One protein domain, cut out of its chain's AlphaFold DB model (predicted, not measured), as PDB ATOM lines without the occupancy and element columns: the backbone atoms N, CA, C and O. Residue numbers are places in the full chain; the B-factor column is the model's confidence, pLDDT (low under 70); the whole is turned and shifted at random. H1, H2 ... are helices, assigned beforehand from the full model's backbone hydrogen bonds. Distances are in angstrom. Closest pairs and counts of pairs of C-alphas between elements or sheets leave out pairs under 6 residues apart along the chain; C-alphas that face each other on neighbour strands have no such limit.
ATOM      1  N   CYS A 712       4.589  16.301   7.511       76.75
ATOM      2  CA  CYS A 712       4.745  17.224   6.397       76.75
ATOM      3  C   CYS A 712       6.218  17.549   6.156       76.75
ATOM      4  O   CYS A 712       7.042  17.484   7.066       76.75
ATOM      5  N   ALA A 713       6.542  17.942   4.925       71.88
ATOM      6  CA  ALA A 713       7.786  18.657   4.684       71.88
ATOM      7  C   ALA A 713       7.717  20.036   5.365       71.88
ATOM      8  O   ALA A 713       6.634  20.609   5.451       71.88
ATOM      9  N   VAL A 714       8.840  20.530   5.881       65.50
ATOM     10  CA  VAL A 714       9.006  21.857   6.483       65.50
ATOM     11  C   VAL A 714      10.081  22.573   5.684       65.50
ATOM     12  O   VAL A 714      11.258  22.524   6.028       65.50
ATOM     13  N   ASP A 715       9.677  23.193   4.586       59.97
ATOM     14  CA  ASP A 715      10.521  24.080   3.796       59.97
ATOM     15  C   ASP A 715      10.097  25.558   3.932       59.97
ATOM     16  O   ASP A 715      10.920  26.453   3.722       59.97
ATOM     17  N   GLN A 716       8.850  25.846   4.338       55.47
ATOM     18  CA  GLN A 716       8.263  27.190   4.361       55.47
ATOM     19  C   GLN A 716       7.241  27.408   5.496       55.47
ATOM     20  O   GLN A 716       6.623  26.494   6.033       55.47
ATOM     21  N   ALA A 717       6.968  28.680   5.822       53.19
ATOM     22  CA  ALA A 717       5.979  29.079   6.836       53.19
ATOM     23  C   ALA A 717       4.544  28.552   6.576       53.19
ATOM     24  O   ALA A 717       3.728  28.513   7.497       53.19
ATOM     25  N   GLY A 718       4.231  28.127   5.343       57.41
ATOM     26  CA  GLY A 718       2.961  27.485   4.985       57.41
ATOM     27  C   GLY A 718       2.816  26.034   5.466       57.41
ATOM     28  O   GLY A 718       1.706  25.505   5.465       57.41
ATOM     29  N   ASP A 719       3.891  25.389   5.916       69.12
ATOM     30  CA  ASP A 719       3.877  23.957   6.222       69.12
ATOM     31  C   ASP A 719       3.240  23.611   7.568       69.12
ATOM     32  O   ASP A 719       2.642  22.546   7.713       69.12
ATOM     33  N   THR A 720       3.217  24.548   8.519       71.31
ATOM     34  CA  THR A 720       2.421  24.387   9.749       71.31
ATOM     35  C   THR A 720       0.935  24.208   9.424       71.31
ATOM     36  O   THR A 720       0.254  23.399  10.045       71.31
ATOM     37  N   VAL A 721       0.419  24.883   8.387       78.81
ATOM     38  CA  VAL A 721      -0.963  24.706   7.908       78.81
ATOM     39  C   VAL A 721      -1.181  23.305   7.347       78.81
ATOM     40  O   VAL A 721      -2.237  22.715   7.583       78.81
ATOM     41  N   ARG A 722      -0.191  22.739   6.652       77.94
ATOM     42  CA  ARG A 722      -0.267  21.365   6.140       77.94
ATOM     43  C   ARG A 722      -0.274  20.344   7.266       77.94
ATOM     44  O   ARG A 722      -1.065  19.404   7.202       77.94
ATOM     45  N   LEU A 723       0.530  20.547   8.310       80.69
ATOM     46  CA  LEU A 723       0.525  19.674   9.482       80.69
ATOM     47  C   LEU A 723      -0.829  19.721  10.205       80.69
ATOM     48  O   LEU A 723      -1.423  18.673  10.453       80.69
ATOM     49  N   LYS A 724      -1.379  20.926  10.423       84.50
ATOM     50  CA  LYS A 724      -2.727  21.131  10.988       84.50
ATOM     51  C   LYS A 724      -3.802  20.423  10.164       84.50
ATOM     52  O   LYS A 724      -4.610  19.673  10.697       84.50
ATOM     53  N   THR A 725      -3.773  20.618   8.847       82.81
ATOM     54  CA  THR A 725      -4.724  19.987   7.921       82.81
ATOM     55  C   THR A 725      -4.599  18.468   7.951       82.81
ATOM     56  O   THR A 725      -5.608  17.768   7.917       82.81
ATOM     57  N   SER A 726      -3.375  17.950   8.060       83.81
ATOM     58  CA  SER A 726      -3.110  16.513   8.138       83.81
ATOM     59  C   SER A 726      -3.658  15.897   9.425       83.81
ATOM     60  O   SER A 726      -4.233  14.816   9.361       83.81
ATOM     61  N   LEU A 727      -3.561  16.592  10.565       84.88
ATOM     62  CA  LEU A 727      -4.159  16.150  11.831       84.88
ATOM     63  C   LEU A 727      -5.687  16.097  11.761       84.88
ATOM     64  O   LEU A 727      -6.275  15.065  12.074       84.88
ATOM     65  N   VAL A 728      -6.326  17.173  11.292       84.75
ATOM     66  CA  VAL A 728      -7.791  17.212  11.144       84.75
ATOM     67  C   VAL A 728      -8.258  16.129  10.168       84.75
ATOM     68  O   VAL A 728      -9.249  15.439  10.404       84.75
ATOM     69  N   THR A 729      -7.511  15.916   9.083       83.44
ATOM     70  CA  THR A 729      -7.789  14.841   8.119       83.44
ATOM     71  C   THR A 729      -7.653  13.462   8.767       83.44
ATOM     72  O   THR A 729      -8.510  12.608   8.573       83.44
ATOM     73  N   ALA A 730      -6.611  13.229   9.566       83.69
ATOM     74  CA  ALA A 730      -6.439  11.975  10.291       83.69
ATOM     75  C   ALA A 730      -7.628  11.710  11.234       83.69
ATOM     76  O   ALA A 730      -8.240  10.643  11.186       83.69
ATOM     77  N   ALA A 731      -8.020  12.708  12.028       84.56
ATOM     78  CA  ALA A 731      -9.127  12.588  12.970       84.56
ATOM     79  C   ALA A 731     -10.495  12.364  12.300       84.56
ATOM     80  O   ALA A 731     -11.294  11.543  12.751       84.56
ATOM     81  N   THR A 732     -10.763  13.047  11.188       82.31
ATOM     82  CA  THR A 732     -12.027  12.900  10.440       82.31
ATOM     83  C   THR A 732     -12.122  11.581   9.668       82.31
ATOM     84  O   THR A 732     -13.223  11.111   9.384       82.31
ATOM     85  N   LEU A 733     -10.992  10.952   9.332       80.69
ATOM     86  CA  LEU A 733     -10.967   9.669   8.619       80.69
ATOM     87  C   LEU A 733     -10.918   8.452   9.548       80.69
ATOM     88  O   LEU A 733     -11.252   7.344   9.123       80.69
ATOM     89  N   SER A 734     -10.482   8.622  10.795       83.31
ATOM     90  CA  SER A 734     -10.250   7.516  11.716       83.31
ATOM     91  C   SER A 734     -10.647   7.892  13.134       83.31
ATOM     92  O   SER A 734      -9.979   8.701  13.774       83.31
ATOM     93  N   ALA A 735     -11.666   7.211  13.664       81.62
ATOM     94  CA  ALA A 735     -12.072   7.319  15.066       81.62
ATOM     95  C   ALA A 735     -10.878   7.153  16.016       81.62
ATOM     96  O   ALA A 735     -10.719   7.890  16.979       81.62
ATOM     97  N   ARG A 736      -9.965   6.227  15.692       81.31
ATOM     98  CA  ARG A 736      -8.744   6.003  16.468       81.31
ATOM     99  C   ARG A 736      -7.812   7.205  16.473       81.31
ATOM    100  O   ARG A 736      -7.253   7.525  17.515       81.31
ATOM    101  N   GLN A 737      -7.619   7.844  15.324       83.75
ATOM    102  CA  GLN A 737      -6.772   9.032  15.245       83.75
ATOM    103  C   GLN A 737      -7.454  10.230  15.904       83.75
ATOM    104  O   GLN A 737      -6.766  10.960  16.602       83.75
ATOM    105  N   ALA A 738      -8.779  10.375  15.768       82.50
ATOM    106  CA  ALA A 738      -9.566  11.359  16.510       82.50
ATOM    107  C   ALA A 738      -9.350  11.199  18.011       82.50
ATOM    108  O   ALA A 738      -8.858  12.121  18.644       82.50
ATOM    109  N   LYS A 739      -9.557   9.992  18.550       81.69
ATOM    110  CA  LYS A 739      -9.369   9.733  19.978       81.69
ATOM    111  C   LYS A 739      -7.938   9.990  20.441       81.69
ATOM    112  O   LYS A 739      -7.749  10.552  21.507       81.69
ATOM    113  N   LEU A 740      -6.927   9.601  19.658       78.94
ATOM    114  CA  LEU A 740      -5.528   9.905  19.982       78.94
ATOM    115  C   LEU A 740      -5.251  11.410  19.978       78.94
ATOM    116  O   LEU A 740      -4.483  11.875  20.810       78.94
ATOM    117  N   ILE A 741      -5.850  12.159  19.054       80.88
ATOM    118  CA  ILE A 741      -5.709  13.610  18.999       80.88
ATOM    119  C   ILE A 741      -6.454  14.248  20.178       80.88
ATOM    120  O   ILE A 741      -5.837  15.035  20.880       80.88
ATOM    121  N   ASP A 742      -7.692  13.846  20.477       77.81
ATOM    122  CA  ASP A 742      -8.447  14.285  21.664       77.81
ATOM    123  C   ASP A 742      -7.651  14.051  22.948       77.81
ATOM    124  O   ASP A 742      -7.495  14.951  23.761       77.81
ATOM    125  N   ILE A 743      -7.065  12.860  23.081       74.75
ATOM    126  CA  ILE A 743      -6.166  12.494  24.174       74.75
ATOM    127  C   ILE A 743      -4.954  13.434  24.221       74.75
ATOM    128  O   ILE A 743      -4.566  13.857  25.294       74.75
ATOM    129  N   LEU A 744      -4.335  13.799  23.096       73.75
ATOM    130  CA  LEU A 744      -3.213  14.752  23.100       73.75
ATOM    131  C   LEU A 744      -3.633  16.187  23.467       73.75
ATOM    132  O   LEU A 744      -2.783  16.980  23.873       73.75
ATOM    133  N   LEU A 745      -4.911  16.525  23.299       69.25
ATOM    134  CA  LEU A 745      -5.468  17.861  23.511       69.25
ATOM    135  C   LEU A 745      -6.101  18.046  24.886       69.25
ATOM    136  O   LEU A 745      -6.189  19.183  25.357       69.25
ATOM    137  N   ASP A 746      -6.566  16.965  25.514       66.69
ATOM    138  CA  ASP A 746      -7.173  17.025  26.833       66.69
ATOM    139  C   ASP A 746      -6.113  17.438  27.861       66.69
ATOM    140  O   ASP A 746      -5.145  16.734  28.147       66.69
ATOM    141  N   ARG A 747      -6.263  18.664  28.359       53.75
ATOM    142  CA  ARG A 747      -5.390  19.299  29.353       53.75
ATOM    143  C   ARG A 747      -5.960  19.218  30.764       53.75
ATOM    144  O   ARG A 747      -5.337  19.755  31.681       53.75
ATOM    145  N   SER A 748      -7.158  18.656  30.933       46.25
ATOM    146  CA  SER A 748      -7.741  18.482  32.262       46.25
ATOM    147  C   SER A 748      -6.915  17.478  33.072       46.25
ATOM    148  O   SER A 748      -6.116  16.750  32.499       46.25
ATOM    149  N   GLU A 749      -6.984  17.523  34.407       48.03
ATOM    150  CA  GLU A 749      -6.191  16.653  35.288       48.03
ATOM    151  C   GLU A 749      -6.432  15.178  34.933       48.03
ATOM    152  O   GLU A 749      -7.465  14.618  35.285       48.03
ATOM    153  N   TRP A 750      -5.480  14.581  34.213       51.50
ATOM    154  CA  TRP A 750      -5.516  13.184  33.794       51.50
ATOM    155  C   TRP A 750      -5.565  12.304  35.032       51.50
ATOM    156  O   TRP A 750      -4.668  12.381  35.879       51.50
ATOM    157  N   ASP A 751      -6.582  11.458  35.137       54.38
ATOM    158  CA  ASP A 751      -6.624  10.453  36.189       54.38
ATOM    159  C   ASP A 751      -5.862   9.181  35.759       54.38
ATOM    160  O   ASP A 751      -5.385   9.047  34.626       54.38
ATOM    161  N   GLU A 752      -5.681   8.227  36.677       53.72
ATOM    162  CA  GLU A 752      -4.994   6.962  36.369       53.72
ATOM    163  C   GLU A 752      -5.669   6.181  35.222       53.72
ATOM    164  O   GLU A 752      -4.990   5.416  34.536       53.72
ATOM    165  N   SER A 753      -6.966   6.404  34.964       58.97
ATOM    166  CA  SER A 753      -7.727   5.699  33.929       58.97
ATOM    167  C   SER A 753      -7.433   6.204  32.507       58.97
ATOM    168  O   SER A 753      -7.559   5.443  31.543       58.97
ATOM    169  N   ASP A 754      -6.925   7.430  32.355       57.59
ATOM    170  CA  ASP A 754      -6.613   8.019  31.047       57.59
ATOM    171  C   ASP A 754      -5.297   7.500  30.431       57.59
ATOM    172  O   ASP A 754      -5.143   7.446  29.205       57.59
ATOM    173  N   SER A 755      -4.333   7.053  31.249       57.81
ATOM    174  CA  SER A 755      -3.122   6.376  30.741       57.81
ATOM    175  C   SER A 755      -3.467   5.031  30.105       57.81
ATOM    176  O   SER A 755      -2.937   4.689  29.041       57.81
ATOM    177  N   ASP A 756      -4.394   4.303  30.726       65.06
ATOM    178  CA  ASP A 756      -4.956   3.094  30.144       65.06
ATOM    179  C   ASP A 756      -5.700   3.432  28.852       65.06
ATOM    180  O   ASP A 756      -5.567   2.688  27.894       65.06
ATOM    181  N   ALA A 757      -6.386   4.575  28.748       65.81
ATOM    182  CA  ALA A 757      -7.061   4.987  27.515       65.81
ATOM    183  C   ALA A 757      -6.090   5.255  26.346       65.81
ATOM    184  O   ALA A 757      -6.377   4.854  25.215       65.81
ATOM    185  N   VAL A 758      -4.929   5.878  26.593       66.69
ATOM    186  CA  VAL A 758      -3.891   6.085  25.557       66.69
ATOM    187  C   VAL A 758      -3.337   4.753  25.086       66.69
ATOM    188  O   VAL A 758      -3.287   4.501  23.884       66.69
ATOM    189  N   MET A 759      -2.928   3.896  26.023       67.44
ATOM    190  CA  MET A 759      -2.371   2.591  25.681       67.44
ATOM    191  C   MET A 759      -3.416   1.702  25.042       67.44
ATOM    192  O   MET A 759      -3.135   1.080  24.036       67.44
ATOM    193  N   ALA A 760      -4.652   1.728  25.514       69.81
ATOM    194  CA  ALA A 760      -5.754   1.013  24.903       69.81
ATOM    195  C   ALA A 760      -6.039   1.540  23.480       69.81
ATOM    196  O   ALA A 760      -6.262   0.740  22.576       69.81
ATOM    197  N   ALA A 761      -5.925   2.849  23.224       71.25
ATOM    198  CA  ALA A 761      -6.003   3.417  21.874       71.25
ATOM    199  C   ALA A 761      -4.770   3.094  20.995       71.25
ATOM    200  O   ALA A 761      -4.876   3.040  19.761       71.25
ATOM    201  N   LEU A 762      -3.591   2.875  21.585       69.44
ATOM    202  CA  LEU A 762      -2.357   2.483  20.888       69.44
ATOM    203  C   LEU A 762      -2.251   0.962  20.641       69.44
ATOM    204  O   LEU A 762      -1.790   0.563  19.568       69.44
ATOM    205  N   ASP A 763      -2.753   0.138  21.552       66.31
ATOM    206  CA  ASP A 763      -2.612  -1.322  21.572       66.31
ATOM    207  C   ASP A 763      -3.831  -2.028  20.975       66.31
ATOM    208  O   ASP A 763      -3.671  -2.982  20.210       66.31
ATOM    209  N   ASP A 764      -5.051  -1.564  21.269       66.81
ATOM    210  CA  ASP A 764      -6.283  -2.213  20.821       66.81
ATOM    211  C   ASP A 764      -7.094  -1.307  19.872       66.81
ATOM    212  O   ASP A 764      -7.826  -0.405  20.293       66.81
ATOM    213  N   PRO A 765      -7.067  -1.591  18.554       60.69
ATOM    214  CA  PRO A 765      -7.895  -0.901  17.568       60.69
ATOM    215  C   PRO A 765      -9.400  -0.909  17.891       60.69
ATOM    216  O   PRO A 765     -10.148  -0.120  17.314       60.69
ATOM    217  N   LYS A 766      -9.869  -1.817  18.760       61.69
ATOM    218  CA  LYS A 766     -11.277  -1.978  19.141       61.69
ATOM    219  C   LYS A 766     -11.705  -1.099  20.313       61.69
ATOM    220  O   LYS A 766     -12.909  -1.001  20.535       61.69
ATOM    221  N   VAL A 767     -10.788  -0.464  21.041       62.00
ATOM    222  CA  VAL A 767     -11.134   0.359  22.218       62.00
ATOM    223  C   VAL A 767     -11.899   1.628  21.830       62.00
ATOM    224  O   VAL A 767     -12.679   2.157  22.612       62.00
ATOM    225  N   VAL A 768     -11.807   2.056  20.573       62.41
ATOM    226  CA  VAL A 768     -12.413   3.299  20.072       62.41
ATOM    227  C   VAL A 768     -13.886   3.137  19.658       62.41
ATOM    228  O   VAL A 768     -14.392   3.835  18.793       62.41
ATOM    229  N   ARG A 769     -14.605   2.160  20.218       52.47
ATOM    230  CA  ARG A 769     -15.943   1.770  19.730       52.47
ATOM    231  C   ARG A 769     -17.098   2.685  20.157       52.47
ATOM    232  O   ARG A 769     -18.220   2.429  19.730       52.47
ATOM    233  N   GLY A 770     -16.852   3.703  20.981       59.47
ATOM    234  CA  GLY A 770     -17.888   4.624  21.466       59.47
ATOM    235  C   GLY A 770     -18.031   5.900  20.637       59.47
ATOM    236  O   GLY A 770     -19.148   6.283  20.297       59.47
ATOM    237  N   ASP A 771     -16.902   6.501  20.264       62.81
ATOM    238  CA  ASP A 771     -16.850   7.799  19.598       62.81
ATOM    239  C   ASP A 771     -16.509   7.587  18.118       62.81
ATOM    240  O   ASP A 771     -15.551   6.890  17.772       62.81
ATOM    241  N   GLY A 772     -17.333   8.126  17.217       76.31
ATOM    242  CA  GLY A 772     -17.040   8.115  15.784       76.31
ATOM    243  C   GLY A 772     -15.797   8.953  15.445       76.31
ATOM    244  O   GLY A 772     -15.234   9.615  16.316       76.31
ATOM    245  N   PRO A 773     -15.347   8.962  14.176       82.50
ATOM    246  CA  PRO A 773     -14.405   9.986  13.733       82.50
ATOM    247  C   PRO A 773     -14.972  11.386  13.998       82.50
ATOM    248  O   PRO A 773     -16.192  11.565  14.072       82.50
ATOM    249  N   TRP A 774     -14.085  12.376  14.105       83.31
ATOM    250  CA  TRP A 774     -14.486  13.774  14.243       83.31
ATOM    251  C   TRP A 774     -15.482  14.176  13.158       83.31
ATOM    252  O   TRP A 774     -15.346  13.788  11.992       83.31
ATOM    253  N   SER A 775     -16.482  14.969  13.546       81.06
ATOM    254  CA  SER A 775     -17.480  15.447  12.599       81.06
ATOM    255  C   SER A 775     -16.830  16.302  11.512       81.06
ATOM    256  O   SER A 775     -15.957  17.131  11.778       81.06
ATOM    257  N   SER A 776     -17.276  16.093  10.276       80.38
ATOM    258  CA  SER A 776     -16.846  16.847   9.098       80.38
ATOM    259  C   SER A 776     -17.763  18.031   8.779       80.38
ATOM    260  O   SER A 776     -17.615  18.656   7.725       80.38
ATOM    261  N   ASP A 777     -18.717  18.347   9.663       85.31
ATOM    262  CA  ASP A 777     -19.534  19.550   9.531       85.31
ATOM    263  C   ASP A 777     -18.687  20.823   9.700       85.31
ATOM    264  O   ASP A 777     -17.661  20.839  10.381       85.31
ATOM    265  N   ALA A 778     -19.100  21.897   9.029       72.06
ATOM    266  CA  ALA A 778     -18.291  23.106   8.922       72.06
ATOM    267  C   ALA A 778     -18.048  23.810  10.269       72.06
ATOM    268  O   ALA A 778     -17.021  24.469  10.411       72.06
ATOM    269  N   GLU A 779     -18.967  23.687  11.232       76.94
ATOM    270  CA  GLU A 779     -18.864  24.339  12.540       76.94
ATOM    271  C   GLU A 779     -17.854  23.593  13.421       76.94
ATOM    272  O   GLU A 779     -16.863  24.190  13.846       76.94
ATOM    273  N   SER A 780     -17.998  22.270  13.542       75.94
ATOM    274  CA  SER A 780     -17.045  21.405  14.252       75.94
ATOM    275  C   SER A 780     -15.646  21.458  13.635       75.94
ATOM    276  O   SER A 780     -14.644  21.478  14.342       75.94
ATOM    277  N   MET A 781     -15.535  21.536  12.304       73.31
ATOM    278  CA  MET A 781     -14.237  21.622  11.625       73.31
ATOM    279  C   MET A 781     -13.459  22.895  11.979       73.31
ATOM    280  O   MET A 781     -12.234  22.838  12.067       73.31
ATOM    281  N   ILE A 782     -14.131  24.033  12.194       76.56
ATOM    282  CA  ILE A 782     -13.464  25.271  12.634       76.56
ATOM    283  C   ILE A 782     -12.868  25.075  14.030       76.56
ATOM    284  O   ILE A 782     -11.715  25.450  14.248       76.56
ATOM    285  N   GLU A 783     -13.619  24.453  14.941       78.38
ATOM    286  CA  GLU A 783     -13.139  24.115  16.284       78.38
ATOM    287  C   GLU A 783     -11.955  23.139  16.206       78.38
ATOM    288  O   GLU A 783     -10.879  23.436  16.723       78.38
ATOM    289  N   HIS A 784     -12.086  22.043  15.450       80.00
ATOM    290  CA  HIS A 784     -11.012  21.071  15.224       80.00
ATOM    291  C   HIS A 784      -9.737  21.716  14.653       80.00
ATOM    292  O   HIS A 784      -8.628  21.380  15.070       80.00
ATOM    293  N   PHE A 785      -9.860  22.668  13.721       78.62
ATOM    294  CA  PHE A 785      -8.709  23.381  13.160       78.62
ATOM    295  C   PHE A 785      -8.007  24.272  14.184       78.62
ATOM    296  O   PHE A 785      -6.776  24.288  14.203       78.62
ATOM    297  N   GLN A 786      -8.752  25.001  15.018       78.50
ATOM    298  CA  GLN A 786      -8.178  25.824  16.093       78.50
ATOM    299  C   GLN A 786      -7.438  24.959  17.116       78.50
ATOM    300  O   GLN A 786      -6.349  25.294  17.578       78.50
ATOM    301  N   VAL A 787      -8.011  23.803  17.414       74.88
ATOM    302  CA  VAL A 787      -7.474  22.826  18.350       74.88
ATOM    303  C   VAL A 787      -6.188  22.179  17.806       74.88
ATOM    304  O   VAL A 787      -5.154  22.178  18.474       74.88
ATOM    305  N   CYS A 788      -6.183  21.712  16.554       79.69
ATOM    306  CA  CYS A 788      -4.962  21.228  15.904       79.69
ATOM    307  C   CYS A 788      -3.922  22.340  15.708       79.69
ATOM    308  O   CYS A 788      -2.725  22.059  15.701       79.69
ATOM    309  N   GLU A 789      -4.346  23.595  15.545       80.44
ATOM    310  CA  GLU A 789      -3.434  24.736  15.492       80.44
ATOM    311  C   GLU A 789      -2.672  24.922  16.786       80.44
ATOM    312  O   GLU A 789      -1.453  25.077  16.749       80.44
ATOM    313  N   GLN A 790      -3.371  24.840  17.910       72.38
ATOM    314  CA  GLN A 790      -2.739  24.890  19.209       72.38
ATOM    315  C   GLN A 790      -1.709  23.764  19.374       72.38
ATOM    316  O   GLN A 790      -0.570  24.038  19.740       72.38
ATOM    317  N   LEU A 791      -2.062  22.528  19.003       71.94
ATOM    318  CA  LEU A 791      -1.146  21.386  19.084       71.94
ATOM    319  C   LEU A 791       0.108  21.572  18.213       71.94
ATOM    320  O   LEU A 791       1.210  21.263  18.651       71.94
ATOM    321  N   VAL A 792      -0.032  22.106  16.995       74.44
ATOM    322  CA  VAL A 792       1.111  22.366  16.099       74.44
ATOM    323  C   VAL A 792       1.981  23.527  16.584       74.44
ATOM    324  O   VAL A 792       3.192  23.487  16.391       74.44
ATOM    325  N   LEU A 793       1.393  24.557  17.197       69.12
ATOM    326  CA  LEU A 793       2.146  25.677  17.773       69.12
ATOM    327  C   LEU A 793       2.918  25.277  19.036       69.12
ATOM    328  O   LEU A 793       3.945  25.883  19.333       69.12
ATOM    329  N   GLU A 794       2.412  24.292  19.775       62.72
ATOM    330  CA  GLU A 794       3.014  23.792  21.016       62.72
ATOM    331  C   GLU A 794       3.987  22.633  20.793       62.72
ATOM    332  O   GLU A 794       4.852  22.391  21.633       62.72
ATOM    333  N   ALA A 795       3.873  21.917  19.673       61.72
ATOM    334  CA  ALA A 795       4.818  20.874  19.315       61.72
ATOM    335  C   ALA A 795       6.195  21.484  19.000       61.72
ATOM    336  O   ALA A 795       6.338  22.308  18.094       61.72
ATOM    337  N   GLU A 796       7.236  21.036  19.707       53.62
ATOM    338  CA  GLU A 796       8.612  21.341  19.320       53.62
ATOM    339  C   GLU A 796       8.923  20.649  17.988       53.62
ATOM    340  O   GLU A 796       8.970  19.421  17.885       53.62
ATOM    341  N   ILE A 797       9.124  21.446  16.937       53.50
ATOM    342  CA  ILE A 797       9.476  20.918  15.622       53.50
ATOM    343  C   ILE A 797      10.959  20.528  15.629       53.50
ATOM    344  O   ILE A 797      11.839  21.348  15.371       53.50
ATOM    345  N   LEU A 798      11.239  19.251  15.893       49.53
ATOM    346  CA  LEU A 798      12.564  18.655  15.719       49.53
ATOM    347  C   LEU A 798      12.825  18.440  14.221       49.53
ATOM    348  O   LEU A 798      12.661  17.343  13.690       49.53
TER     349      LEU A 798
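What this domain is: This is residues 712 to 798 of the 1163 residues of the protein "Hypothetical protein" of Symbiodinium natans (UniProt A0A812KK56). H1 and H4 cross as an X at one end of this domain, H2 folds back from the end of H1 as the second limb of a V, and H3 forms a splayed helical hairpin with H2 at the other end, so that contacts pass from H4 to H1 to H2 to H3. The long link of residues 764 to 777 leads back from H3 to H4, and residues 747 to 753, of which 752 and 753 belong to H3, stick out. You are reading 87 printed residues with four named helices, H1, H2, H3 and H4 in that order, and no named strand; the class is all helix. The whole is compact, with a radius of gyration of the C-alphas of 13.7 A, and the C-alphas span 39 by 30 by 22 A.

How they stand to each other: Begin at the first printed residue, Cys 712, and go on to H1, residues 719 to 733. After Ser 734, a tight link of one residue, comes H2, residues 735 to 745. H1 touches H2 with residues 727 to 732 alone, and their closest C-alphas, those of Ala 731 and Ala 738, are 3.8 A apart. These two helices run opposite ways at a steep tilt of 50 degrees. A short link of six residues then leads you to H3, residues 752 to 763. H2 and H3 are a helical hairpin and run opposite ways at a steep tilt of 40 degrees. H3 touches H2 with residues 758 to 761 alone; the closest C-alphas are those of Arg 736 and Ala 761, 6.6 A apart. H1 and H3 are apart. Past the long link you reach H4, residues 778 to 794, which touches H1 with 13 pairs of C-alphas within 8 A. Look there at the C-alphas of Lys 724 and Cys 788, the closest pair, 5.4 A apart. H1 and H4 run opposite ways at a steep tilt of 51 degrees. H4 and H2 are close but not clearly touching, with the C-alphas of Leu 745 and Leu 791 the closest at 7.1 A. H3 and H4 are apart. The packing of the helices that touch is mostly crossed, with none of the three pairs at a shallow tilt. In the backbones of H1, H2 and H4 every O i to N i+4 pair is within hydrogen-bond range; in H3 it is 7 of 8.

Where its parts are: Find C-alpha 719 at (3.877, 23.957, 6.222); from there H1 runs 20.7 A to C-alpha 733 at (-10.967, 9.669, 8.619). H2 covers 15.0 A from Ala 735 to Leu 745, and H3 covers 17.1 A from Glu 752 to Asp 763. H4, with 17 residues the longest helix, runs 24.5 A from Ala 778 to Glu 794; find its last C-alpha at (3.014, 23.792, 21.016).

The domain as a whole: The two C-alphas farthest apart are those of Gln 716 and Glu 752, at 40.1 A, while those of Cys 712 and Leu 798, the first and last printed, are 12.3 A apart. The printed part has no cut. The link from H3 to H4, 14 residues, is long, and its C-alphas lie 9 to 18 A from the mean of the C-alphas. Residues 747 to 753, of which 752 and 753 belong to H3, stand free. In the B-factor column the mean pLDDT of the printed part is 70.9, and it is 64 in H3. Look for values under 70 in 38 residues of the printed part: 714 to 719, 745 to 760, 762 to 771 and 793 to 798.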